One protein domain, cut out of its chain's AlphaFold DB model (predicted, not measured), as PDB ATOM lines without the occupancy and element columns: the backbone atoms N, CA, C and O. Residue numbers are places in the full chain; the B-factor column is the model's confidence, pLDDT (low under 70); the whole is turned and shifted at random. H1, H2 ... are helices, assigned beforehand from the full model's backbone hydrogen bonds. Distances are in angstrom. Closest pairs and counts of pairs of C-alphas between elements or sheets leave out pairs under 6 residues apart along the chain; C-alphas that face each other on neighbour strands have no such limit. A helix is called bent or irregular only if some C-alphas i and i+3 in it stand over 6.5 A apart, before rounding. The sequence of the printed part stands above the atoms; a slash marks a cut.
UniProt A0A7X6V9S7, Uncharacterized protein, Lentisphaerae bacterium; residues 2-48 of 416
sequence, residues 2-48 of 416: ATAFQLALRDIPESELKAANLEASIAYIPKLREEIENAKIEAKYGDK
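Overview. This is residues 2 to 48 of the 416 residues of an uncharacterized protein of Lentisphaerae bacterium (UniProt A0A7X6V9S7). One long helix, H2, bends gently partway along and makes the length of the model, while a short helix, H1, folds back loosely beside its first arm, like the short limb of a hook. Residues 23 to 48, of which 23 to 45 belong to H2, stick out away from H1. The printed part has 47 residues, with two named helices in the order H1, H2 and no named strand; the class is all helix. It is extended, with a radius of gyration of the C-alphas of 15.9 A and spans of 51 by 17 by 9 A.

Arrangement. H1, residues 2 to 10, is joined by a tight link of 5 residues to H2, residues 16 to 45. By its hydrogen bonds H2 was assigned as one helix, but it is bent: C-alphas 27 and 30 are 6.8 A apart. Its arms, H2a with residues 16 to 27 and H2b with residues 30 to 45, stand at a shallow tilt of 32 degrees. H1 and H2a are close but not clearly touching, and their closest C-alphas, those of Leu 9 and Lys 18, are 7.0 A apart. They run opposite ways at a shallow tilt of 33 degrees, only just short of steep. H1 and H2b are apart. In H1, H2a and H2b every O i to N i+4 pair is within hydrogen-bond range.

Along the chain. H1 begins at C-alpha 2, at (26.501, 169.877, 312.657), and is 12.7 A long from first to last C-alpha. H2a begins at C-alpha 16, at (29.067, 174.331, 294.445), and is 16.1 A long. H2b is 22.1 A long and ends at C-alpha 45, at (18.732, 142.415, 322.190).

Size, cuts and confidence. The two C-alphas farthest apart, those of Glu 14 and Lys 48, are 51.6 A apart. The printed part has no cut. Residues 10 to 17 stand free, as do residues 23 to 48. The mean pLDDT of the printed part is 74.4, and residues 2 to 14 and 18 to 19 are under 70.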
ATOM      1  N   ALA A   2      27.630 169.423 313.488       54.91
ATOM      2  CA  ALA A   2      26.501 169.877 312.657       54.91
ATOM      3  C   ALA A   2      26.294 171.409 312.635       54.91
ATOM      4  O   ALA A   2      26.159 171.999 311.568       54.91
ATOM      5  N   THR A   3      26.376 172.076 313.788       49.66
ATOM      6  CA  THR A   3      26.207 173.537 313.917       49.66
ATOM      7  C   THR A   3      27.327 174.334 313.244       49.66
ATOM      8  O   THR A   3      27.082 175.366 312.627       49.66
ATOM      9  N   ALA A   4      28.565 173.835 313.310       55.31
ATOM     10  CA  ALA A   4      29.715 174.449 312.644       55.31
ATOM     11  C   ALA A   4      29.641 174.295 311.113       55.31
ATOM     12  O   ALA A   4      30.048 175.192 310.382       55.31
ATOM     13  N   PHE A   5      29.080 173.183 310.631       55.75
ATOM     14  CA  PHE A   5      28.840 172.942 309.210       55.75
ATOM     15  C   PHE A   5      27.704 173.823 308.663       55.75
ATOM     16  O   PHE A   5      27.867 174.449 307.619       55.75
ATOM     17  N   GLN A   6      26.605 173.967 309.413       60.62
ATOM     18  CA  GLN A   6      25.500 174.877 309.079       60.62
ATOM     19  C   GLN A   6      25.947 176.348 309.024       60.62
ATOM     20  O   GLN A   6      25.584 177.069 308.096       60.62
ATOM     21  N   LEU A   7      26.787 176.788 309.969       57.53
ATOM     22  CA  LEU A   7      27.374 178.133 309.953       57.53
ATOM     23  C   LEU A   7      28.310 178.342 308.749       57.53
ATOM     24  O   LEU A   7      28.230 179.369 308.083       57.53
ATOM     25  N   ALA A   8      29.133 177.347 308.404       57.22
ATOM     26  CA  ALA A   8      30.071 177.424 307.279       57.22
ATOM     27  C   ALA A   8      29.411 177.413 305.881       57.22
ATOM     28  O   ALA A   8      30.060 177.808 304.902       57.22
ATOM     29  N   LEU A   9      28.162 176.942 305.781       55.25
ATOM     30  CA  LEU A   9      27.310 177.013 304.584       55.25
ATOM     31  C   LEU A   9      26.621 178.374 304.442       55.25
ATOM     32  O   LEU A   9      26.452 178.857 303.326       55.25
ATOM     33  N   ARG A  10      26.283 179.021 305.566       62.66
ATOM     34  CA  ARG A  10      25.659 180.352 305.582       62.66
ATOM     35  C   ARG A  10      26.591 181.453 305.068       62.66
ATOM     36  O   ARG A  10      26.120 182.417 304.476       62.66
ATOM     37  N   ASP A  11      27.896 181.301 305.285       65.19
ATOM     38  CA  ASP A  11      28.885 182.335 304.960       65.19
ATOM     39  C   ASP A  11      29.246 182.415 303.465       65.19
ATOM     40  O   ASP A  11      29.713 183.460 303.018       65.19
ATOM     41  N   ILE A  12      29.053 181.342 302.680       58.88
ATOM     42  CA  ILE A  12      29.289 181.335 301.220       58.88
ATOM     43  C   ILE A  12      28.281 180.381 300.543       58.88
ATOM     44  O   ILE A  12      28.625 179.222 300.283       58.88
ATOM     45  N   PRO A  13      27.050 180.842 300.263       59.75
ATOM     46  CA  PRO A  13      25.982 180.004 299.709       59.75
ATOM     47  C   PRO A  13      26.222 179.557 298.255       59.75
ATOM     48  O   PRO A  13      25.666 178.552 297.833       59.75
ATOM     49  N   GLU A  14      27.082 180.247 297.498       62.97
ATOM     50  CA  GLU A  14      27.356 179.965 296.073       62.97
ATOM     51  C   GLU A  14      28.447 178.902 295.834       62.97
ATOM     52  O   GLU A  14      28.848 178.641 294.701       62.97
ATOM     53  N   SER A  15      28.991 178.288 296.888       72.88
ATOM     54  CA  SER A  15      30.042 177.283 296.723       72.88
ATOM     55  C   SER A  15      29.450 175.934 296.307       72.88
ATOM     56  O   SER A  15      29.032 175.153 297.161       72.88
ATOM     57  N   GLU A  16      29.503 175.623 295.009       71.31
ATOM     58  CA  GLU A  16      29.067 174.331 294.445       71.31
ATOM     59  C   GLU A  16      29.687 173.130 295.174       71.31
ATOM     60  O   GLU A  16      29.015 172.146 295.457       71.31
ATOM     61  N   LEU A  17      30.961 173.225 295.565       74.19
ATOM     62  CA  LEU A  17      31.670 172.151 296.263       74.19
ATOM     63  C   LEU A  17      31.150 171.940 297.699       74.19
ATOM     64  O   LEU A  17      31.078 170.809 298.177       74.19
ATOM     65  N   LYS A  18      30.753 173.011 298.401       68.00
ATOM     66  CA  LYS A  18      30.111 172.899 299.722       68.00
ATOM     67  C   LYS A  18      28.660 172.429 299.611       68.00
ATOM     68  O   LYS A  18      28.239 171.659 300.468       68.00
ATOM     69  N   ALA A  19      27.936 172.851 298.574       69.56
ATOM     70  CA  ALA A  19      26.589 172.371 298.274       69.56
ATOM     71  C   ALA A  19      26.599 170.865 297.962       69.56
ATOM     72  O   ALA A  19      25.874 170.118 298.608       69.56
ATOM     73  N   ALA A  20      27.516 170.402 297.107       75.75
ATOM     74  CA  ALA A  20      27.705 168.983 296.803       75.75
ATOM     75  C   ALA A  20      28.096 168.160 298.046       75.75
ATOM     76  O   ALA A  20      27.595 167.057 298.250       75.75
ATOM     77  N   ASN A  21      28.949 168.696 298.927       73.81
ATOM     78  CA  ASN A  21      29.293 168.030 300.188       73.81
ATOM     79  C   ASN A  21      28.125 167.996 301.190       73.81
ATOM     80  O   ASN A  21      27.989 167.018 301.929       73.81
ATOM     81  N   LEU A  22      27.295 169.044 301.250       73.50
ATOM     82  CA  LEU A  22      26.069 169.063 302.055       73.50
ATOM     83  C   LEU A  22      25.070 168.040 301.521       73.50
ATOM     84  O   LEU A  22      24.538 167.272 302.310       73.50
ATOM     85  N   GLU A  23      24.852 168.001 300.211       77.25
ATOM     86  CA  GLU A  23      23.963 167.047 299.552       77.25
ATOM     87  C   GLU A  23      24.424 165.605 299.793       77.25
ATOM     88  O   GLU A  23      23.642 164.782 300.264       77.25
ATOM     89  N   ALA A  24      25.720 165.325 299.620       80.06
ATOM     90  CA  ALA A  24      26.306 164.028 299.950       80.06
ATOM     91  C   ALA A  24      26.151 163.674 301.442       80.06
ATOM     92  O   ALA A  24      25.885 162.524 301.788       80.06
ATOM     93  N   SER A  25      26.278 164.659 302.338       77.19
ATOM     94  CA  SER A  25      26.082 164.452 303.777       77.19
ATOM     95  C   SER A  25      24.614 164.191 304.118       77.19
ATOM     96  O   SER A  25      24.334 163.275 304.885       77.19
ATOM     97  N   ILE A  26      23.677 164.947 303.536       80.31
ATOM     98  CA  ILE A  26      22.228 164.756 303.697       80.31
ATOM     99  C   ILE A  26      21.823 163.375 303.184       80.31
ATOM    100  O   ILE A  26      21.101 162.667 303.882       80.31
ATOM    101  N   ALA A  27      22.350 162.954 302.034       80.00
ATOM    102  CA  ALA A  27      22.134 161.620 301.486       80.00
ATOM    103  C   ALA A  27      22.668 160.504 302.404       80.00
ATOM    104  O   ALA A  27      22.128 159.400 302.410       80.00
ATOM    105  N   TYR A  28      23.693 160.784 303.218       81.31
ATOM    106  CA  TYR A  28      24.273 159.819 304.157       81.31
ATOM    107  C   TYR A  28      23.569 159.773 305.529       81.31
ATOM    108  O   TYR A  28      23.694 158.781 306.251       81.31
ATOM    109  N   ILE A  29      22.796 160.804 305.903       79.31
ATOM    110  CA  ILE A  29      22.084 160.863 307.196       79.31
ATOM    111  C   ILE A  29      21.144 159.661 307.421       79.31
ATOM    112  O   ILE A  29      21.190 159.111 308.522       79.31
ATOM    113  N   PRO A  30      20.306 159.224 306.457       82.00
ATOM    114  CA  PRO A  30      19.426 158.070 306.651       82.00
ATOM    115  C   PRO A  30      20.195 156.800 307.017       82.00
ATOM    116  O   PRO A  30      19.831 156.118 307.970       82.00
ATOM    117  N   LYS A  31      21.315 156.546 306.330       80.19
ATOM    118  CA  LYS A  31      22.177 155.395 306.603       80.19
ATOM    119  C   LYS A  31      22.789 155.457 308.004       80.19
ATOM    120  O   LYS A  31      22.746 154.470 308.727       80.19
ATOM    121  N   LEU A  32      23.292 156.620 308.426       80.06
ATOM    122  CA  LEU A  32      23.799 156.800 309.795       80.06
ATOM    123  C   LEU A  32      22.718 156.581 310.857       80.06
ATOM    124  O   LEU A  32      23.004 156.029 311.915       80.06
ATOM    125  N   ARG A  33      21.480 157.025 310.600       79.81
ATOM    126  CA  ARG A  33      20.355 156.784 311.514       79.81
ATOM    127  C   ARG A  33      20.071 155.294 311.641       79.81
ATOM    128  O   ARG A  33      19.919 154.819 312.760       79.81
ATOM    129  N   GLU A  34      20.052 154.577 310.524       78.69
ATOM    130  CA  GLU A  34      19.866 153.128 310.515       78.69
ATOM    131  C   GLU A  34      21.003 152.403 311.255       78.69
ATOM    132  O   GLU A  34      20.740 151.528 312.074       78.69
ATOM    133  N   GLU A  35      22.263 152.793 311.034       81.31
ATOM    134  CA  GLU A  35      23.426 152.228 311.734       81.31
ATOM    135  C   GLU A  35      23.346 152.442 313.254       81.31
ATOM    136  O   GLU A  35      23.588 151.509 314.020       81.31
ATOM    137  N   ILE A  36      22.967 153.644 313.700       85.00
ATOM    138  CA  ILE A  36      22.783 153.953 315.126       85.00
ATOM    139  C   ILE A  36      21.633 153.135 315.716       85.00
ATOM    140  O   ILE A  36      21.759 152.615 316.824       85.00
ATOM    141  N   GLU A  37      20.513 153.028 315.005       80.31
ATOM    142  CA  GLU A  37      19.353 152.277 315.480       80.31
ATOM    143  C   GLU A  37      19.676 150.781 315.587       80.31
ATOM    144  O   GLU A  37      19.439 150.174 316.628       80.31
ATOM    145  N   ASN A  38      20.340 150.217 314.575       80.94
ATOM    146  CA  ASN A  38      20.837 148.841 314.599       80.94
ATOM    147  C   ASN A  38      21.802 148.605 315.769       80.94
ATOM    148  O   ASN A  38      21.696 147.587 316.444       80.94
ATOM    149  N   ALA A  39      22.704 149.548 316.057       85.56
ATOM    150  CA  ALA A  39      23.622 149.432 317.190       85.56
ATOM    151  C   ALA A  39      22.894 149.438 318.546       85.56
ATOM    152  O   ALA A  39      23.292 148.710 319.453       85.56
ATOM    153  N   LYS A  40      21.817 150.221 318.697       88.25
ATOM    154  CA  LYS A  40      20.979 150.188 319.911       88.25
ATOM    155  C   LYS A  40      20.227 148.868 320.051       88.25
ATOM    156  O   LYS A  40      20.133 148.347 321.157       88.25
ATOM    157  N   ILE A  41      19.680 148.358 318.946       87.31
ATOM    158  CA  ILE A  41      18.978 147.069 318.904       87.31
ATOM    159  C   ILE A  41      19.944 145.962 319.318       87.31
ATOM    160  O   ILE A  41      19.629 145.201 320.225       87.31
ATOM    161  N   GLU A  42      21.139 145.925 318.732       87.00
ATOM    162  CA  GLU A  42      22.171 144.944 319.071       87.00
ATOM    163  C   GLU A  42      22.591 145.050 320.542       87.00
ATOM    164  O   GLU A  42      22.632 144.050 321.249       87.00
ATOM    165  N   ALA A  43      22.811 146.266 321.050       88.44
ATOM    166  CA  ALA A  43      23.175 146.472 322.451       88.44
ATOM    167  C   ALA A  43      22.084 146.020 323.439       88.44
ATOM    168  O   ALA A  43      22.401 145.656 324.567       88.44
ATOM    169  N   LYS A  44      20.804 146.068 323.043       88.56
ATOM    170  CA  LYS A  44      19.671 145.715 323.912       88.56
ATOM    171  C   LYS A  44      19.222 144.256 323.766       88.56
ATOM    172  O   LYS A  44      18.725 143.670 324.727       88.56
ATOM    173  N   TYR A  45      19.348 143.689 322.572       89.69
ATOM    174  CA  TYR A  45      18.732 142.415 322.190       89.69
ATOM    175  C   TYR A  45      19.730 141.384 321.647       89.69
ATOM    176  O   TYR A  45      19.350 140.231 321.450       89.69
ATOM    177  N   GLY A  46      20.990 141.766 321.414       84.69
ATOM    178  CA  GLY A  46      22.012 140.913 320.799       84.69
ATOM    179  C   GLY A  46      22.297 139.635 321.587       84.69
ATOM    180  O   GLY A  46      22.445 138.573 320.985       84.69
ATOM    181  N   ASP A  47      22.265 139.697 322.918       87.88
ATOM    182  CA  ASP A  47      22.524 138.534 323.781       87.88
ATOM    183  C   ASP A  47      21.281 137.670 324.046       87.88
ATOM    184  O   ASP A  47      21.412 136.532 324.492       87.88
ATOM    185  N   LYS A  48      20.074 138.162 323.732       91.56
ATOM    186  CA  LYS A  48      18.835 137.417 323.986       91.56
ATOM    187  C   LYS A  48      18.685 136.228 323.040       91.56
ATOM    188  O   LYS A  48      19.053 136.283 321.856       91.56
TER     189      LYS A  48